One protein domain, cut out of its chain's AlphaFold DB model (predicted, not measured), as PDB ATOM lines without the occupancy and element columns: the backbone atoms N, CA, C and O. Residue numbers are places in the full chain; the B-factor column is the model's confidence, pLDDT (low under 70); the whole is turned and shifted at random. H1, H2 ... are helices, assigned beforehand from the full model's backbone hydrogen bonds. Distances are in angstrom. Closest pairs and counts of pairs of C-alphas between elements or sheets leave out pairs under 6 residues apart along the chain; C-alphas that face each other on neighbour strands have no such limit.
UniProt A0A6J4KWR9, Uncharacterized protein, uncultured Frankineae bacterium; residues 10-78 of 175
ATOM      1  N   HIS A  10     276.883  32.139 -40.318       90.00
ATOM      2  CA  HIS A  10     276.522  32.789 -41.574       90.00
ATOM      3  C   HIS A  10     275.878  31.803 -42.547       90.00
ATOM      4  O   HIS A  10     274.855  32.125 -43.147       90.00
ATOM      5  N   THR A  11     276.408  30.582 -42.655       92.00
ATOM      6  CA  THR A  11     275.803  29.530 -43.484       92.00
ATOM      7  C   THR A  11     274.400  29.183 -43.009       92.00
ATOM      8  O   THR A  11     273.485  29.064 -43.821       92.00
ATOM      9  N   ALA A  12     274.206  29.058 -41.693       89.38
ATOM     10  CA  ALA A  12     272.890  28.780 -41.130       89.38
ATOM     11  C   ALA A  12     271.863  29.863 -41.511       89.38
ATOM     12  O   ALA A  12     270.743  29.529 -41.891       89.38
ATOM     13  N   ASP A  13     272.256  31.138 -41.471       89.69
ATOM     14  CA  ASP A  13     271.399  32.268 -41.851       89.69
ATOM     15  C   ASP A  13     271.142  32.347 -43.370       89.69
ATOM     16  O   ASP A  13     270.034  32.645 -43.814       89.69
ATOM     17  N   VAL A  14     272.139  32.022 -44.198       90.62
ATOM     18  CA  VAL A  14     272.002  32.041 -45.663       90.62
ATOM     19  C   VAL A  14     271.123  30.894 -46.171       90.62
ATOM     20  O   VAL A  14     270.285  31.109 -47.045       90.62
ATOM     21  N   LEU A  15     271.277  29.684 -45.624       92.31
ATOM     22  CA  LEU A  15     270.552  28.495 -46.088       92.31
ATOM     23  C   LEU A  15     269.152  28.346 -45.471       92.31
ATOM     24  O   LEU A  15     268.392  27.491 -45.922       92.31
ATOM     25  N   CYS A  16     268.786  29.147 -44.461       88.00
ATOM     26  CA  CYS A  16     267.529  28.973 -43.718       88.00
ATOM     27  C   CYS A  16     266.250  29.101 -44.566       88.00
ATOM     28  O   CYS A  16     265.207  28.592 -44.160       88.00
ATOM     29  N   SER A  17     266.314  29.752 -45.733       83.62
ATOM     30  CA  SER A  17     265.173  29.889 -46.647       83.62
ATOM     31  C   SER A  17     265.090  28.797 -47.713       83.62
ATOM     32  O   SER A  17     264.157  28.813 -48.514       83.62
ATOM     33  N   LEU A  18     266.062  27.885 -47.779       89.44
ATOM     34  CA  LEU A  18     266.054  26.797 -48.753       89.44
ATOM     35  C   LEU A  18     265.223  25.605 -48.251       89.44
ATOM     36  O   LEU A  18     265.122  25.384 -47.041       89.44
ATOM     37  N   PRO A  19     264.670  24.778 -49.160       92.75
ATOM     38  CA  PRO A  19     264.062  23.507 -48.787       92.75
ATOM     39  C   PRO A  19     265.018  22.649 -47.951       92.75
ATOM     40  O   PRO A  19     266.202  22.541 -48.267       92.75
ATOM     41  N   LEU A  20     264.500  21.987 -46.910       92.06
ATOM     42  CA  LEU A  20     265.318  21.277 -45.917       92.06
ATOM     43  C   LEU A  20     266.309  20.278 -46.536       92.06
ATOM     44  O   LEU A  20     267.448  20.193 -46.089       92.06
ATOM     45  N   LEU A  21     265.883  19.517 -47.549       93.56
ATOM     46  CA  LEU A  21     266.742  18.526 -48.204       93.56
ATOM     47  C   LEU A  21     267.917  19.185 -48.934       93.56
ATOM     48  O   LEU A  21     269.045  18.723 -48.809       93.56
ATOM     49  N   LEU A  22     267.666  20.312 -49.601       93.62
ATOM     50  CA  LEU A  22     268.701  21.103 -50.256       93.62
ATOM     51  C   LEU A  22     269.643  21.754 -49.232       93.62
ATOM     52  O   LEU A  22     270.857  21.697 -49.386       93.62
ATOM     53  N   ALA A  23     269.100  22.318 -48.150       93.06
ATOM     54  CA  ALA A  23     269.903  22.904 -47.080       93.06
ATOM     55  C   ALA A  23     270.823  21.872 -46.402       93.06
ATOM     56  O   ALA A  23     271.918  22.225 -45.973       93.06
ATOM     57  N   ARG A  24     270.391  20.605 -46.309       93.31
ATOM     58  CA  ARG A  24     271.213  19.493 -45.806       93.31
ATOM     59  C   ARG A  24     272.283  19.063 -46.804       93.31
ATOM     60  O   ARG A  24     273.406  18.821 -46.385       93.31
ATOM     61  N   GLU A  25     271.952  18.995 -48.092       94.81
ATOM     62  CA  GLU A  25     272.920  18.676 -49.152       94.81
ATOM     63  C   GLU A  25     274.036  19.734 -49.246       94.81
ATOM     64  O   GLU A  25     275.195  19.428 -49.513       94.81
ATOM     65  N   LEU A  26     273.697  20.992 -48.963       93.69
ATOM     66  CA  LEU A  26     274.635  22.112 -48.928       93.69
ATOM     67  C   LEU A  26     275.382  22.257 -47.592       93.69
ATOM     68  O   LEU A  26     276.273  23.100 -47.503       93.69
ATOM     69  N   ASP A  27     275.066  21.458 -46.568       92.38
ATOM     70  CA  ASP A  27     275.673  21.545 -45.230       92.38
ATOM     71  C   ASP A  27     277.089  20.939 -45.204       92.38
ATOM     72  O   ASP A  27     277.362  19.875 -44.642       92.38
ATOM     73  N   THR A  28     278.009  21.612 -45.891       93.19
ATOM     74  CA  THR A  28     279.383  21.170 -46.139       93.19
ATOM     75  C   THR A  28     280.371  22.295 -45.817       93.19
ATOM     76  O   THR A  28     280.061  23.465 -46.017       93.19
ATOM     77  N   ALA A  29     281.598  21.967 -45.387       92.62
ATOM     78  CA  ALA A  29     282.593  23.005 -45.081       92.62
ATOM     79  C   ALA A  29     283.073  23.775 -46.308       92.62
ATOM     80  O   ALA A  29     283.624  24.858 -46.157       92.62
ATOM     81  N   GLU A  30     282.910  23.217 -47.508       93.88
ATOM     82  CA  GLU A  30     283.156  23.967 -48.737       93.88
ATOM     83  C   GLU A  30     282.189  25.153 -48.818       93.88
ATOM     84  O   GLU A  30     282.621  26.293 -48.976       93.88
ATOM     85  N   VAL A  31     280.893  24.898 -48.614       95.25
ATOM     86  CA  VAL A  31     279.866  25.945 -48.579       95.25
ATOM     87  C   VAL A  31     280.083  26.891 -47.399       95.25
ATOM     88  O   VAL A  31     279.980  28.099 -47.598       95.25
ATOM     89  N   ASP A  32     280.457  26.385 -46.217       94.69
ATOM     90  CA  ASP A  32     280.815  27.248 -45.080       94.69
ATOM     91  C   ASP A  32     281.951  28.211 -45.436       94.69
ATOM     92  O   ASP A  32     281.825  29.420 -45.250       94.69
ATOM     93  N   GLY A  33     283.034  27.691 -46.022       95.00
ATOM     94  CA  GLY A  33     284.176  28.501 -46.436       95.00
ATOM     95  C   GLY A  33     283.808  29.546 -47.490       95.00
ATOM     96  O   GLY A  33     284.294  30.675 -47.423       95.00
ATOM     97  N   LEU A  34     282.926  29.205 -48.435       95.81
ATOM     98  CA  LEU A  34     282.438  30.148 -49.441       95.81
ATOM     99  C   LEU A  34     281.587  31.258 -48.825       95.81
ATOM    100  O   LEU A  34     281.808  32.431 -49.122       95.81
ATOM    101  N   VAL A  35     280.630  30.909 -47.963       95.75
ATOM    102  CA  VAL A  35     279.759  31.893 -47.310       95.75
ATOM    103  C   VAL A  35     280.577  32.824 -46.416       95.75
ATOM    104  O   VAL A  35     280.415  34.041 -46.506       95.75
ATOM    105  N   ASP A  36     281.500  32.286 -45.622       95.19
ATOM    106  CA  ASP A  36     282.362  33.085 -44.749       95.19
ATOM    107  C   ASP A  36     283.275  34.020 -45.556       95.19
ATOM    108  O   ASP A  36     283.415  35.196 -45.211       95.19
ATOM    109  N   ALA A  37     283.840  33.548 -46.674       95.12
ATOM    110  CA  ALA A  37     284.644  34.378 -47.569       95.12
ATOM    111  C   ALA A  37     283.825  35.519 -48.195       95.12
ATOM    112  O   ALA A  37     284.303  36.652 -48.278       95.12
ATOM    113  N   LEU A  38     282.582  35.252 -48.603       95.38
ATOM    114  CA  LEU A  38     281.682  36.269 -49.149       95.38
ATOM    115  C   LEU A  38     281.328  37.322 -48.097       95.38
ATOM    116  O   LEU A  38     281.408  38.521 -48.378       95.38
ATOM    117  N   VAL A  39     280.987  36.898 -46.879       93.50
ATOM    118  CA  VAL A  39     280.675  37.816 -45.774       93.50
ATOM    119  C   VAL A  39     281.892  38.662 -45.401       93.50
ATOM    120  O   VAL A  39     281.772  39.882 -45.282       93.50
ATOM    121  N   ALA A  40     283.081  38.058 -45.310       92.81
ATOM    122  CA  ALA A  40     284.335  38.785 -45.108       92.81
ATOM    123  C   ALA A  40     284.634  39.768 -46.256       92.81
ATOM    124  O   ALA A  40     285.174  40.849 -46.026       92.81
ATOM    125  N   GLY A  41     284.225  39.425 -47.480       90.50
ATOM    126  CA  GLY A  41     284.284  40.287 -48.661       90.50
ATOM    127  C   GLY A  41     283.267  41.432 -48.668       90.50
ATOM    128  O   GLY A  41     283.320  42.265 -49.568       90.50
ATOM    129  N   GLY A  42     282.360  41.510 -47.687       88.31
ATOM    130  CA  GLY A  42     281.361  42.572 -47.557       88.31
ATOM    131  C   GLY A  42     279.978  42.228 -48.113       88.31
ATOM    132  O   GLY A  42     279.118  43.111 -48.188       88.31
ATOM    133  N   TRP A  43     279.732  40.971 -48.495       89.31
ATOM    134  CA  TRP A  43     278.383  40.498 -48.807       89.31
ATOM    135  C   TRP A  43     277.544  40.373 -47.536       89.31
ATOM    136  O   TRP A  43     278.011  39.917 -46.496       89.31
ATOM    137  N   ARG A  44     276.265  40.742 -47.618       88.25
ATOM    138  CA  ARG A  44     275.315  40.539 -46.514       88.25
ATOM    139  C   ARG A  44     274.624  39.189 -46.668       88.25
ATOM    140  O   ARG A  44     274.229  38.833 -47.777       88.25
ATOM    141  N   THR A  45     274.385  38.480 -45.570       88.94
ATOM    142  CA  THR A  45     273.716  37.166 -45.586       88.94
ATOM    143  C   THR A  45     272.345  37.213 -46.266       88.94
ATOM    144  O   THR A  45     272.060  36.367 -47.105       88.94
ATOM    145  N   GLY A  46     271.546  38.262 -46.035       83.50
ATOM    146  CA  GLY A  46     270.271  38.469 -46.742       83.50
ATOM    147  C   GLY A  46     270.403  38.616 -48.268       83.50
ATOM    148  O   GLY A  46     269.571  38.102 -49.009       83.50
ATOM    149  N   GLN A  47     271.484  39.234 -48.764       82.94
ATOM    150  CA  GLN A  47     271.747  39.334 -50.211       82.94
ATOM    151  C   GLN A  47     272.106  37.971 -50.806       82.94
ATOM    152  O   GLN A  47     271.668  37.640 -51.908       82.94
ATOM    153  N   LEU A  48     272.910  37.187 -50.082       90.25
ATOM    154  CA  LEU A  48     273.276  35.831 -50.484       90.25
ATOM    155  C   LEU A  48     272.035  34.935 -50.508       90.25
ATOM    156  O   LEU A  48     271.772  34.295 -51.521       90.25
ATOM    157  N   ARG A  49     271.224  34.985 -49.446       89.88
ATOM    158  CA  ARG A  49     269.949  34.272 -49.320       89.88
ATOM    159  C   ARG A  49     269.007  34.564 -50.487       89.88
ATOM    160  O   ARG A  49     268.502  33.637 -51.113       89.88
ATOM    161  N   HIS A  50     268.805  35.842 -50.812       84.31
ATOM    162  CA  HIS A  50     267.958  36.242 -51.933       84.31
ATOM    163  C   HIS A  50     268.463  35.692 -53.272       84.31
ATOM    164  O   HIS A  50     267.675  35.181 -54.061       84.31
ATOM    165  N   ARG A  51     269.778  35.767 -53.522       88.00
ATOM    166  CA  ARG A  51     270.374  35.268 -54.769       88.00
ATOM    167  C   ARG A  51     270.205  33.764 -54.917       88.00
ATOM    168  O   ARG A  51     269.699  33.324 -55.937       88.00
ATOM    169  N   ILE A  52     270.575  32.989 -53.898       90.00
ATOM    170  CA  ILE A  52     270.483  31.527 -53.982       90.00
ATOM    171  C   ILE A  52     269.030  31.035 -53.971       90.00
ATOM    172  O   ILE A  52     268.728  30.032 -54.605       90.00
ATOM    173  N   GLY A  53     268.124  31.746 -53.291       85.50
ATOM    174  CA  GLY A  53     266.693  31.434 -53.292       85.50
ATOM    175  C   GLY A  53     265.984  31.787 -54.603       85.50
ATOM    176  O   GLY A  53     264.895  31.279 -54.853       85.50
ATOM    177  N   GLY A  54     266.587  32.640 -55.437       82.62
ATOM    178  CA  GLY A  54     266.089  32.997 -56.765       82.62
ATOM    179  C   GLY A  54     266.591  32.094 -57.895       82.62
ATOM    180  O   GLY A  54     266.202  32.302 -59.045       82.62
ATOM    181  N   GLU A  55     267.456  31.116 -57.609       87.50
ATOM    182  CA  GLU A  55     267.977  30.220 -58.642       87.50
ATOM    183  C   GLU A  55     266.890  29.261 -59.156       87.50
ATOM    184  O   GLU A  55     266.110  28.714 -58.371       87.50
ATOM    185  N   PRO A  56     266.827  29.022 -60.480       82.75
ATOM    186  CA  PRO A  56     265.857  28.096 -61.047       82.75
ATOM    187  C   PRO A  56     266.159  26.664 -60.601       82.75
ATOM    188  O   PRO A  56     267.319  26.240 -60.611       82.75
ATOM    189  N   SER A  57     265.115  25.895 -60.283       87.50
ATOM    190  CA  SER A  57     265.288  24.475 -59.965       87.50
ATOM    191  C   SER A  57     265.756  23.686 -61.192       87.50
ATOM    192  O   SER A  57     265.294  23.893 -62.314       87.50
ATOM    193  N   GLN A  58     266.673  22.762 -60.949       90.94
ATOM    194  CA  GLN A  58     267.271  21.815 -61.878       90.94
ATOM    195  C   GLN A  58     266.537  20.462 -61.868       90.94
ATOM    196  O   GLN A  58     266.976  19.516 -62.521       90.94
ATOM    197  N   GLY A  59     265.438  20.337 -61.114       87.31
ATOM    198  CA  GLY A  59     264.617  19.122 -61.050       87.31
ATOM    199  C   GLY A  59     265.188  17.994 -60.184       87.31
ATOM    200  O   GLY A  59     264.608  16.911 -60.142       87.31
ATOM    201  N   SER A  60     266.304  18.230 -59.487       94.50
ATOM    202  CA  SER A  60     266.901  17.306 -58.513       94.50
ATOM    203  C   SER A  60     267.611  18.081 -57.406       94.50
ATOM    204  O   SER A  60     268.115  19.179 -57.644       94.50
ATOM    205  N   VAL A  61     267.687  17.499 -56.205       94.25
ATOM    206  CA  VAL A  61     268.360  18.127 -55.057       94.25
ATOM    207  C   VAL A  61     269.856  18.285 -55.332       94.25
ATOM    208  O   VAL A  61     270.432  19.324 -55.022       94.25
ATOM    209  N   GLU A  62     270.476  17.296 -55.969       94.94
ATOM    210  CA  GLU A  62     271.891  17.305 -56.330       94.94
ATOM    211  C   GLU A  62     272.192  18.376 -57.386       94.94
ATOM    212  O   GLU A  62     273.189  19.096 -57.276       94.94
ATOM    213  N   GLY A  63     271.312  18.517 -58.386       94.38
ATOM    214  CA  GLY A  63     271.402  19.568 -59.399       94.38
ATOM    215  C   GLY A  63     271.236  20.963 -58.797       94.38
ATOM    216  O   GLY A  63     272.039  21.853 -59.078       94.38
ATOM    217  N   ASP A  64     270.254  21.136 -57.909       94.56
ATOM    218  CA  ASP A  64     270.017  22.389 -57.187       94.56
ATOM    219  C   ASP A  64     271.207  22.744 -56.285       94.56
ATOM    220  O   ASP A  64     271.685  23.880 -56.293       94.56
ATOM    221  N   ALA A  65     271.771  21.768 -55.571       95.56
ATOM    222  CA  ALA A  65     272.944  21.975 -54.727       95.56
ATOM    223  C   ALA A  65     274.193  22.322 -55.547       95.56
ATOM    224  O   ALA A  65     274.956  23.220 -55.181       95.56
ATOM    225  N   ALA A  66     274.414  21.647 -56.680       95.81
ATOM    226  CA  ALA A  66     275.493  21.983 -57.607       95.81
ATOM    227  C   ALA A  66     275.338  23.405 -58.164       95.81
ATOM    228  O   ALA A  66     276.319  24.150 -58.240       95.81
ATOM    229  N   ARG A  67     274.106  23.810 -58.491       95.00
ATOM    230  CA  ARG A  67     273.805  25.162 -58.960       95.00
ATOM    231  C   ARG A  67     274.097  26.207 -57.888       95.00
ATOM    232  O   ARG A  67     274.820  27.159 -58.171       95.00
ATOM    233  N   VAL A  68     273.612  26.007 -56.664       95.06
ATOM    234  CA  VAL A  68     273.858  26.927 -55.544       95.06
ATOM    235  C   VAL A  68     275.354  27.044 -55.236       95.06
ATOM    236  O   VAL A  68     275.852  28.161 -55.103       95.06
ATOM    237  N   ARG A  69     276.103  25.930 -55.208       96.19
ATOM    238  CA  ARG A  69     277.572  25.954 -55.050       96.19
ATOM    239  C   ARG A  69     278.252  26.774 -56.144       96.19
ATOM    240  O   ARG A  69     279.063  27.644 -55.838       96.19
ATOM    241  N   SER A  70     277.883  26.545 -57.405       95.44
ATOM    242  CA  SER A  70     278.419  27.288 -58.552       95.44
ATOM    243  C   SER A  70     278.150  28.792 -58.442       95.44
ATOM    244  O   SER A  70     279.046  29.607 -58.671       95.44
ATOM    245  N   VAL A  71     276.946  29.173 -58.009       94.75
ATOM    246  CA  VAL A  71     276.582  30.575 -57.769       94.75
ATOM    247  C   VAL A  71     277.441  31.174 -56.663       94.75
ATOM    248  O   VAL A  71     278.062  32.207 -56.893       94.75
ATOM    249  N   LEU A  72     277.544  30.527 -55.498       95.44
ATOM    250  CA  LEU A  72     278.383  31.007 -54.394       95.44
ATOM    251  C   LEU A  72     279.845  31.179 -54.830       95.44
ATOM    252  O   LEU A  72     280.436  32.227 -54.573       95.44
ATOM    253  N   GLN A  73     280.396  30.213 -55.570       95.69
ATOM    254  CA  GLN A  73     281.746  30.290 -56.129       95.69
ATOM    255  C   GLN A  73     281.912  31.503 -57.058       95.69
ATOM    256  O   GLN A  73     282.892  32.241 -56.956       95.69
ATOM    257  N   ALA A  74     280.943  31.740 -57.945       93.62
ATOM    258  CA  ALA A  74     280.970  32.858 -58.882       93.62
ATOM    259  C   ALA A  74     280.891  34.227 -58.185       93.62
ATOM    260  O   ALA A  74     281.367  35.220 -58.739       93.62
ATOM    261  N   LEU A  75     280.310  34.303 -56.982       93.69
ATOM    262  CA  LEU A  75     280.220  35.542 -56.206       93.69
ATOM    263  C   LEU A  75     281.543  35.928 -55.533       93.69
ATOM    264  O   LEU A  75     281.750  37.114 -55.283       93.69
ATOM    265  N   VAL A  76     282.453  34.980 -55.269       92.50
ATOM    266  CA  VAL A  76     283.722  35.258 -54.561       92.50
ATOM    267  C   VAL A  76     284.590  36.265 -55.328       92.50
ATOM    268  O   VAL A  76     285.291  37.070 -54.723       92.50
ATOM    269  N   GLY A  77     284.506  36.273 -56.662       86.44
ATOM    270  CA  GLY A  77     285.197  37.242 -57.519       86.44
ATOM    271  C   GLY A  77     284.415  38.527 -57.810       86.44
ATOM    272  O   GLY A  77     284.910  39.382 -58.544       86.44
ATOM    273  N   GLN A  78     283.192  38.671 -57.296       88.56
ATOM    274  CA  GLN A  78     282.328  39.815 -57.584       88.56
ATOM    275  C   GLN A  78     282.416  40.881 -56.494       88.56
ATOM    276  O   GLN A  78     282.462  40.591 -55.300       88.56
TER     277      GLN A  78
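AT A GLANCE: This is residues 10 to 78 of the 175 residues of an uncharacterized protein of uncultured Frankineae bacterium (UniProt A0A6J4KWR9). One long helix, H5, runs along the length of a compact helical body, with H2 crossing near its first end and H3 packed beside its later half. H1 lies on the far side from H5, packed on H3 and on H4, which folds back into H5 as a helical hairpin. The printed part has 69 residues with five named helices, H1 to H5 in order, and no named strand: the class is all helix. It is compact, with a radius of gyration of the C-alphas of 10.8 A, and elongated, spanning 31 by 20 by 19 A.

HOW THE PARTS SIT: H1, residues 10 to 15, touches H3, residues 29 to 40, at a steep tilt of 68 degrees, only just short of about perpendicular; their closest C-alphas, Thr 11 and Asp 32, are 5.7 A apart. H1 also touches H4, residues 45 to 53, at a shallow tilt of 27 degrees, the same way, with the C-alphas of Val 14 and Arg 49 closest at 4.8 A. H2, residues 20 to 25, touches residues 61 to 65 alone of H5, residues 61 to 76; the closest C-alphas, Leu 22 and Val 61, are 5.7 A apart. H3 touches residues 69 to 76 alone of H5, the same way, at a shallow tilt of 34 degrees, only just short of steep; the C-alphas of Leu 38 and Val 76 are closest at 5.9 A. The hairpin of H4 and H5 only just touches, with 3 pairs of C-alphas within 8 A, the closest being Ile 52 and Val 68 at 5.9 A. H1 and H5 are apart. In H1, H2, H3, H4 and H5 every O i to N i+4 pair is within hydrogen-bond range.

IN THESE COORDINATES: H1 begins at C-alpha 10, (276.522, 32.789, -41.574), and is 8.6 A long; H2 is 8.7 A, H3 15.9 A and H4 11.9 A. H5, 23.0 A long, ends at C-alpha 76, (283.722, 35.258, -54.561).

THE WHOLE: The C-alphas farthest apart, Ala 40 and Gly 59, are 32.1 A apart. The printed part has no cut; the link from H4 to H5 is short, and the other three are tight. No printed residue has a pLDDT under 70.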